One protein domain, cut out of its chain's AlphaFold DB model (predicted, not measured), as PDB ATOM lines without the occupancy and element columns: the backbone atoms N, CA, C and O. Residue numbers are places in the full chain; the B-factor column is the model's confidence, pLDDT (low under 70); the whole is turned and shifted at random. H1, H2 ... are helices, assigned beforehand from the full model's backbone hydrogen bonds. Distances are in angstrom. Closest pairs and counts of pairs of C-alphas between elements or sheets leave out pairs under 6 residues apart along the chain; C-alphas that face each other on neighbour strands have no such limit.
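Overview. This is residues 16 to 47 and 56 to 88 of the 152 residues of the protein "SusD_RagB domain-containing protein" of Flavobacteriales bacterium 32-34-25 (UniProt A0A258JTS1). Three helices stand side by side in a small three-cornered bundle, their centres making a triangle, with the short H1 running opposite to H2 and H3. The long unnamed stretch of residues 56 to 69 lies on the side of H2 and H3 away from H1. The printed part has 65 residues, with three named helices in the order H1, H2, H3 and no named strand; the class is all helix. It is compact, with a radius of gyration of the C-alphas of 11.5 A, and spans 32 by 24 by 17 A.

Arrangement. H1, residues 16 to 23, and H2, residues 31 to 44, form a helical hairpin, opposite ways at a shallow tilt of 19 degrees. They only just touch, with 3 pairs of C-alphas within 8 A, H2 with residues 34 to 38 alone; the closest C-alphas are those of Leu 20 and Leu 34, 6.9 A apart. H3, residues 70 to 84, touches H1 at a shallow tilt of 19 degrees, opposite ways; the closest C-alphas, of Leu 21 and Leu 77, are 6.9 A apart. H3 also touches H2, the same way at a shallow tilt of 29 degrees. H2 touches H3 with residues 31 to 35 alone, and the closest C-alphas, those of Ala 31 and Ala 73, are 7.3 A apart. The helix packing is mostly aligned. In H1, H2 and H3 every O i to N i+4 pair is within hydrogen-bond range.

Along the chain. H1 begins at C-alpha 16, (312.350, 130.069, 411.982), and is 10.8 A long from first to last C-alpha. H2 is 20.3 A long. H3, 20.8 A long, ends at C-alpha 84, (302.633, 128.499, 406.941).

Size, cuts and confidence. The C-alphas of Gly 47 and Gln 70, the two farthest apart, are 34.4 A apart. Residues 48 to 55 are not printed, and C-alphas 47 and 56 are 15.9 A apart across this cut, in the link from H2 to H3. The link from H1 to H2 is short. The mean pLDDT of the printed part is 85.5; residues 18, 20 and 23 to 26 are under 70.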
ATOM      1  N   LEU A  16     312.530 130.754 410.690       73.88
ATOM      2  CA  LEU A  16     312.350 130.069 411.982       73.88
ATOM      3  C   LEU A  16     311.182 129.058 411.990       73.88
ATOM      4  O   LEU A  16     311.391 127.944 412.465       73.88
ATOM      5  N   PRO A  17     310.006 129.347 411.392       72.62
ATOM      6  CA  PRO A  17     308.916 128.374 411.329       72.62
ATOM      7  C   PRO A  17     309.280 127.100 410.562       72.62
ATOM      8  O   PRO A  17     308.855 126.019 410.959       72.62
ATOM      9  N   SER A  18     310.099 127.182 409.504       68.00
ATOM     10  CA  SER A  18     310.528 125.988 408.768       68.00
ATOM     11  C   SER A  18     311.494 125.128 409.586       68.00
ATOM     12  O   SER A  18     311.448 123.909 409.471       68.00
ATOM     13  N   ILE A  19     312.329 125.740 410.436       73.44
ATOM     14  CA  ILE A  19     313.232 125.029 411.358       73.44
ATOM     15  C   ILE A  19     312.427 124.317 412.448       73.44
ATOM     16  O   ILE A  19     312.633 123.128 412.677       73.44
ATOM     17  N   LEU A  20     311.470 125.018 413.065       69.94
ATOM     18  CA  LEU A  20     310.597 124.445 414.091       69.94
ATOM     19  C   LEU A  20     309.787 123.268 413.525       69.94
ATOM     20  O   LEU A  20     309.753 122.194 414.116       69.94
ATOM     21  N   LEU A  21     309.224 123.415 412.321       71.88
ATOM     22  CA  LEU A  21     308.502 122.347 411.612       71.88
ATOM     23  C   LEU A  21     309.370 121.155 411.215       71.88
ATOM     24  O   LEU A  21     308.832 120.068 411.013       71.88
ATOM     25  N   GLU A  22     310.684 121.325 411.113       71.06
ATOM     26  CA  GLU A  22     311.606 120.222 410.858       71.06
ATOM     27  C   GLU A  22     312.005 119.504 412.157       71.06
ATOM     28  O   GLU A  22     312.020 118.273 412.187       71.06
ATOM     29  N   SER A  23     312.235 120.237 413.259       65.06
ATOM     30  CA  SER A  23     312.529 119.637 414.576       65.06
ATOM     31  C   SER A  23     311.377 118.786 415.114       65.06
ATOM     32  O   SER A  23     311.599 117.784 415.792       65.06
ATOM     33  N   LEU A  24     310.147 119.134 414.730       63.00
ATOM     34  CA  LEU A  24     308.922 118.392 415.027       63.00
ATOM     35  C   LEU A  24     308.922 116.947 414.495       63.00
ATOM     36  O   LEU A  24     308.196 116.096 415.005       63.00
ATOM     37  N   ASN A  25     309.745 116.641 413.489       65.06
ATOM     38  CA  ASN A  25     309.813 115.310 412.891       65.06
ATOM     39  C   ASN A  25     310.627 114.304 413.740       65.06
ATOM     40  O   ASN A  25     310.693 113.128 413.385       65.06
ATOM     41  N   LEU A  26     311.257 114.753 414.837       62.75
ATOM     42  CA  LEU A  26     312.214 113.961 415.621       62.75
ATOM     43  C   LEU A  26     311.664 113.450 416.966       62.75
ATOM     44  O   LEU A  26     312.138 112.416 417.434       62.75
ATOM     45  N   LYS A  27     310.674 114.117 417.587       73.44
ATOM     46  CA  LYS A  27     310.103 113.727 418.898       73.44
ATOM     47  C   LYS A  27     308.628 114.126 419.039       73.44
ATOM     48  O   LYS A  27     308.287 115.287 418.856       73.44
ATOM     49  N   LEU A  28     307.766 113.172 419.409       71.50
ATOM     50  CA  LEU A  28     306.308 113.361 419.510       71.50
ATOM     51  C   LEU A  28     305.888 114.295 420.658       71.50
ATOM     52  O   LEU A  28     304.988 115.115 420.485       71.50
ATOM     53  N   ASP A  29     306.540 114.176 421.813       72.00
ATOM     54  CA  ASP A  29     306.145 114.899 423.031       72.00
ATOM     55  C   ASP A  29     306.522 116.383 422.959       72.00
ATOM     56  O   ASP A  29     305.785 117.256 423.410       72.00
ATOM     57  N   GLU A  30     307.641 116.684 422.298       80.50
ATOM     58  CA  GLU A  30     308.050 118.054 421.981       80.50
ATOM     59  C   GLU A  30     307.202 118.642 420.838       80.50
ATOM     60  O   GLU A  30     307.213 119.853 420.616       80.50
ATOM     61  N   ALA A  31     306.430 117.809 420.121       82.31
ATOM     62  CA  ALA A  31     305.758 118.246 418.910       82.31
ATOM     63  C   ALA A  31     304.498 119.084 419.134       82.31
ATOM     64  O   ALA A  31     304.239 120.046 418.407       82.31
ATOM     65  N   LEU A  32     303.717 118.722 420.146       87.38
ATOM     66  CA  LEU A  32     302.485 119.420 420.489       87.38
ATOM     67  C   LEU A  32     302.713 120.897 420.870       87.38
ATOM     68  O   LEU A  32     302.069 121.755 420.257       87.38
ATOM     69  N   PRO A  33     303.613 121.237 421.821       89.31
ATOM     70  CA  PRO A  33     303.820 122.632 422.208       89.31
ATOM     71  C   PRO A  33     304.353 123.480 421.047       89.31
ATOM     72  O   PRO A  33     303.828 124.558 420.789       89.31
ATOM     73  N   LEU A  34     305.307 122.961 420.274       87.62
ATOM     74  CA  LEU A  34     305.917 123.676 419.149       87.62
ATOM     75  C   LEU A  34     304.927 123.980 418.009       87.62
ATOM     76  O   LEU A  34     304.957 125.066 417.427       87.62
ATOM     77  N   ILE A  35     304.024 123.049 417.677       89.38
ATOM     78  CA  ILE A  35     302.952 123.324 416.705       89.38
ATOM     79  C   ILE A  35     302.001 124.395 417.249       89.38
ATOM     80  O   ILE A  35     301.578 125.283 416.503       89.38
ATOM     81  N   ASN A  36     301.675 124.334 418.540       92.25
ATOM     82  CA  ASN A  36     300.801 125.318 419.166       92.25
ATOM     83  C   ASN A  36     301.425 126.717 419.193       92.25
ATOM     84  O   ASN A  36     300.708 127.663 418.890       92.25
ATOM     85  N   GLU A  37     302.738 126.859 419.396       90.75
ATOM     86  CA  GLU A  37     303.431 128.154 419.279       90.75
ATOM     87  C   GLU A  37     303.245 128.793 417.891       90.75
ATOM     88  O   GLU A  37     302.971 129.990 417.764       90.75
ATOM     89  N   ILE A  38     303.348 127.994 416.820       89.94
ATOM     90  CA  ILE A  38     303.127 128.479 415.448       89.94
ATOM     91  C   ILE A  38     301.671 128.916 415.270       89.94
ATOM     92  O   ILE A  38     301.420 129.993 414.721       89.94
ATOM     93  N   ARG A  39     300.720 128.107 415.750       92.56
ATOM     94  CA  ARG A  39     299.281 128.386 415.643       92.56
ATOM     95  C   ARG A  39     298.876 129.620 416.444       92.56
ATOM     96  O   ARG A  39     298.124 130.441 415.930       92.56
ATOM     97  N   GLU A  40     299.413 129.799 417.646       93.06
ATOM     98  CA  GLU A  40     299.210 130.996 418.467       93.06
ATOM     99  C   GLU A  40     299.765 132.232 417.764       93.06
ATOM    100  O   GLU A  40     299.046 133.215 417.568       93.06
ATOM    101  N   ARG A  41     301.009 132.175 417.271       92.25
ATOM    102  CA  ARG A  41     301.587 133.285 416.503       92.25
ATOM    103  C   ARG A  41     300.738 133.623 415.279       92.25
ATOM    104  O   ARG A  41     300.522 134.804 415.002       92.25
ATOM    105  N   ALA A  42     300.256 132.621 414.547       90.12
ATOM    106  CA  ALA A  42     299.377 132.828 413.401       90.12
ATOM    107  C   ALA A  42     298.041 133.476 413.816       90.12
ATOM    108  O   ALA A  42     297.615 134.440 413.179       90.12
ATOM    109  N   ALA A  43     297.426 133.024 414.914       90.69
ATOM    110  CA  ALA A  43     296.187 133.586 415.456       90.69
ATOM    111  C   ALA A  43     296.331 135.054 415.890       90.69
ATOM    112  O   ALA A  43     295.394 135.836 415.737       90.69
ATOM    113  N   HIS A  44     297.509 135.452 416.378       90.25
ATOM    114  CA  HIS A  44     297.800 136.829 416.788       90.25
ATOM    115  C   HIS A  44     298.300 137.736 415.648       90.25
ATOM    116  O   HIS A  44     298.418 138.948 415.829       90.25
ATOM    117  N   SER A  45     298.564 137.197 414.453       89.00
ATOM    118  CA  SER A  45     299.108 137.947 413.309       89.00
ATOM    119  C   SER A  45     298.034 138.743 412.544       89.00
ATOM    120  O   SER A  45     297.955 138.694 411.318       89.00
ATOM    121  N   THR A  46     297.195 139.498 413.255       88.50
ATOM    122  CA  THR A  46     295.997 140.163 412.700       88.50
ATOM    123  C   THR A  46     296.152 141.665 412.476       88.50
ATOM    124  O   THR A  46     295.264 142.295 411.908       88.50
ATOM    125  N   GLY A  47     297.290 142.263 412.847       88.31
ATOM    126  CA  GLY A  47     297.479 143.723 412.843       88.31
ATOM    127  C   GLY A  47     297.294 144.427 411.488       88.31
ATOM    128  O   GLY A  47     297.141 145.644 411.450       88.31
ATOM    129  N   LYS A  56     289.611 131.300 412.665       82.69
ATOM    130  CA  LYS A  56     289.378 129.993 413.301       82.69
ATOM    131  C   LYS A  56     290.692 129.226 413.431       82.69
ATOM    132  O   LYS A  56     290.882 128.197 412.787       82.69
ATOM    133  N   ILE A  57     291.611 129.756 414.235       88.00
ATOM    134  CA  ILE A  57     292.917 129.143 414.504       88.00
ATOM    135  C   ILE A  57     292.959 128.779 415.992       88.00
ATOM    136  O   ILE A  57     293.226 129.629 416.831       88.00
ATOM    137  N   ASN A  58     292.649 127.520 416.312       90.81
ATOM    138  CA  ASN A  58     292.659 126.997 417.685       90.81
ATOM    139  C   ASN A  58     293.875 126.102 417.910       90.81
ATOM    140  O   ASN A  58     294.228 125.336 417.018       90.81
ATOM    141  N   THR A  59     294.476 126.121 419.091       93.06
ATOM    142  CA  THR A  59     295.539 125.174 419.459       93.06
ATOM    143  C   THR A  59     295.035 123.727 419.482       93.06
ATOM    144  O   THR A  59     293.843 123.462 419.663       93.06
ATOM    145  N   TYR A  60     295.935 122.775 419.251       92.69
ATOM    146  CA  TYR A  60     295.669 121.354 419.453       92.69
ATOM    147  C   TYR A  60     295.741 121.031 420.946       92.69
ATOM    148  O   TYR A  60     296.703 121.397 421.621       92.69
ATOM    149  N   VAL A  61     294.718 120.349 421.452       93.12
ATOM    150  CA  VAL A  61     294.611 119.900 422.840       93.12
ATOM    151  C   VAL A  61     294.220 118.428 422.821       93.12
ATOM    152  O   VAL A  61     293.110 118.075 422.399       93.12
ATOM    153  N   ASP A  62     295.149 117.579 423.255       91.56
ATOM    154  CA  ASP A  62     294.951 116.133 423.304       91.56
ATOM    155  C   ASP A  62     293.766 115.760 424.209       91.56
ATOM    156  O   ASP A  62     293.513 116.397 425.234       91.56
ATOM    157  N   GLY A  63     292.980 114.776 423.785       90.25
ATOM    158  CA  GLY A  63     291.759 114.332 424.456       90.25
ATOM    159  C   GLY A  63     290.586 115.321 424.418       90.25
ATOM    160  O   GLY A  63     289.496 114.970 424.866       90.25
ATOM    161  N   THR A  64     290.766 116.533 423.878       93.38
ATOM    162  CA  THR A  64     289.707 117.559 423.815       93.38
ATOM    163  C   THR A  64     289.228 117.797 422.390       93.38
ATOM    164  O   THR A  64     288.055 117.598 422.086       93.38
ATOM    165  N   ASN A  65     290.122 118.240 421.500       90.94
ATOM    166  CA  ASN A  65     289.781 118.547 420.105       90.94
ATOM    167  C   ASN A  65     290.532 117.674 419.091       90.94
ATOM    168  O   ASN A  65     290.247 117.730 417.894       90.94
ATOM    169  N   CYS A  66     291.478 116.869 419.565       90.94
ATOM    170  CA  CYS A  66     292.201 115.882 418.788       90.94
ATOM    171  C   CYS A  66     292.651 114.726 419.688       90.94
ATOM    172  O   CYS A  66     292.619 114.837 420.910       90.94
ATOM    173  N   ASN A  67     293.054 113.622 419.065       92.56
ATOM    174  CA  ASN A  67     293.747 112.522 419.727       92.56
ATOM    175  C   ASN A  67     295.201 112.538 419.245       92.56
ATOM    176  O   ASN A  67     295.448 112.329 418.052       92.56
ATOM    177  N   TRP A  68     296.144 112.843 420.136       88.69
ATOM    178  CA  TRP A  68     297.543 113.100 419.801       88.69
ATOM    179  C   TRP A  68     298.343 111.809 419.621       88.69
ATOM    180  O   TRP A  68     299.207 111.435 420.409       88.69
ATOM    181  N   THR A  69     298.062 111.108 418.528       90.31
ATOM    182  CA  THR A  69     298.839 109.946 418.092       90.31
ATOM    183  C   THR A  69     299.963 110.366 417.146       90.31
ATOM    184  O   THR A  69     299.929 111.444 416.553       90.31
ATOM    185  N   GLN A  70     300.946 109.490 416.918       85.94
ATOM    186  CA  GLN A  70     302.006 109.741 415.931       85.94
ATOM    187  C   GLN A  70     301.461 110.024 414.526       85.94
ATOM    188  O   GLN A  70     301.969 110.891 413.810       85.94
ATOM    189  N   GLU A  71     300.402 109.323 414.133       88.19
ATOM    190  CA  GLU A  71     299.736 109.543 412.855       88.19
ATOM    191  C   GLU A  71     299.062 110.913 412.797       88.19
ATOM    192  O   GLU A  71     299.184 111.615 411.788       88.19
ATOM    193  N   PHE A  72     298.379 111.315 413.874       90.19
ATOM    194  CA  PHE A  72     297.752 112.628 413.961       90.19
ATOM    195  C   PHE A  72     298.799 113.741 413.955       90.19
ATOM    196  O   PHE A  72     298.687 114.662 413.150       90.19
ATOM    197  N   ALA A  73     299.853 113.626 414.765       88.56
ATOM    198  CA  ALA A  73     300.947 114.591 414.821       88.56
ATOM    199  C   ALA A  73     301.598 114.783 413.442       88.56
ATOM    200  O   ALA A  73     301.814 115.913 413.003       88.56
ATOM    201  N   ARG A  74     301.824 113.693 412.690       87.94
ATOM    202  CA  ARG A  74     302.345 113.767 411.314       87.94
ATOM    203  C   ARG A  74     301.374 114.483 410.374       87.94
ATOM    204  O   ARG A  74     301.805 115.305 409.569       87.94
ATOM    205  N   LYS A  75     300.072 114.192 410.457       90.00
ATOM    206  CA  LYS A  75     299.045 114.872 409.650       90.00
ATOM    207  C   LYS A  75     298.959 116.362 409.991       90.00
ATOM    208  O   LYS A  75     298.970 117.180 409.074       90.00
ATOM    209  N   ALA A  76     298.948 116.708 411.277       90.50
ATOM    210  CA  ALA A  76     298.948 118.083 411.771       90.50
ATOM    211  C   ALA A  76     300.179 118.850 411.272       90.50
ATOM    212  O   ALA A  76     300.039 119.909 410.672       90.50
ATOM    213  N   LEU A  77     301.378 118.272 411.389       89.25
ATOM    214  CA  LEU A  77     302.617 118.867 410.883       89.25
ATOM    215  C   LEU A  77     302.541 119.162 409.379       89.25
ATOM    216  O   LEU A  77     302.836 120.275 408.942       89.25
ATOM    217  N   ARG A  78     302.125 118.179 408.569       90.62
ATOM    218  CA  ARG A  78     301.991 118.349 407.109       90.62
ATOM    219  C   ARG A  78     300.959 119.420 406.747       90.62
ATOM    220  O   ARG A  78     301.122 120.101 405.731       90.62
ATOM    221  N   TRP A  79     299.908 119.552 407.555       91.62
ATOM    222  CA  TRP A  79     298.873 120.568 407.400       91.62
ATOM    223  C   TRP A  79     299.398 121.969 407.724       91.62
ATOM    224  O   TRP A  79     299.287 122.863 406.886       91.62
ATOM    225  N   GLU A  80     300.061 122.145 408.868       91.69
ATOM    226  CA  GLU A  80     300.647 123.432 409.260       91.69
ATOM    227  C   GLU A  80     301.717 123.897 408.276       91.69
ATOM    228  O   GLU A  80     301.698 125.051 407.857       91.69
ATOM    229  N   ARG A  81     302.594 123.000 407.803       91.56
ATOM    230  CA  ARG A  81     303.585 123.338 406.764       91.56
ATOM    231  C   ARG A  81     302.935 123.859 405.487       91.56
ATOM    232  O   ARG A  81     303.451 124.791 404.877       91.56
ATOM    233  N   ARG A  82     301.808 123.266 405.074       92.12
ATOM    234  CA  ARG A  82     301.071 123.703 403.881       92.12
ATOM    235  C   ARG A  82     300.538 125.124 404.043       92.12
ATOM    236  O   ARG A  82     300.550 125.857 403.061       92.12
ATOM    237  N   LEU A  83     300.049 125.481 405.229       91.56
ATOM    238  CA  LEU A  83     299.490 126.806 405.504       91.56
ATOM    239  C   LEU A  83     300.585 127.860 405.707       91.56
ATOM    240  O   LEU A  83     300.528 128.922 405.096       91.56
ATOM    241  N   GLU A  84     301.591 127.554 406.525       90.00
ATOM    242  CA  GLU A  84     302.633 128.499 406.941       90.00
ATOM    243  C   GLU A  84     303.641 128.827 405.830       90.00
ATOM    244  O   GLU A  84     304.177 129.935 405.790       90.00
ATOM    245  N   LEU A  85     303.917 127.862 404.944       90.19
ATOM    246  CA  LEU A  85     304.886 127.986 403.846       90.19
ATOM    247  C   LEU A  85     304.194 128.010 402.472       90.19
ATOM    248  O   LEU A  85     304.797 127.678 401.445       90.19
ATOM    249  N   ALA A  86     302.900 128.342 402.441       90.75
ATOM    250  CA  ALA A  86     302.145 128.429 401.201       90.75
ATOM    251  C   ALA A  86     302.815 129.423 400.239       90.75
ATOM    252  O   ALA A  86     303.174 130.528 400.626       90.75
ATOM    253  N   MET A  87     302.942 129.037 398.966       91.44
ATOM    254  CA  MET A  87     303.556 129.857 397.907       91.44
ATOM    255  C   MET A  87     305.057 130.165 398.084       91.44
ATOM    256  O   MET A  87     305.586 131.014 397.373       91.44
ATOM    257  N   GLU A  88     305.770 129.443 398.953       89.50
ATOM    258  CA  GLU A  88     307.222 129.618 399.164       89.50
ATOM    259  C   GLU A  88     308.082 128.530 398.497       89.50
ATOM    260  O   GLU A  88     309.275 128.414 398.757       89.50
TER     261      GLU A  88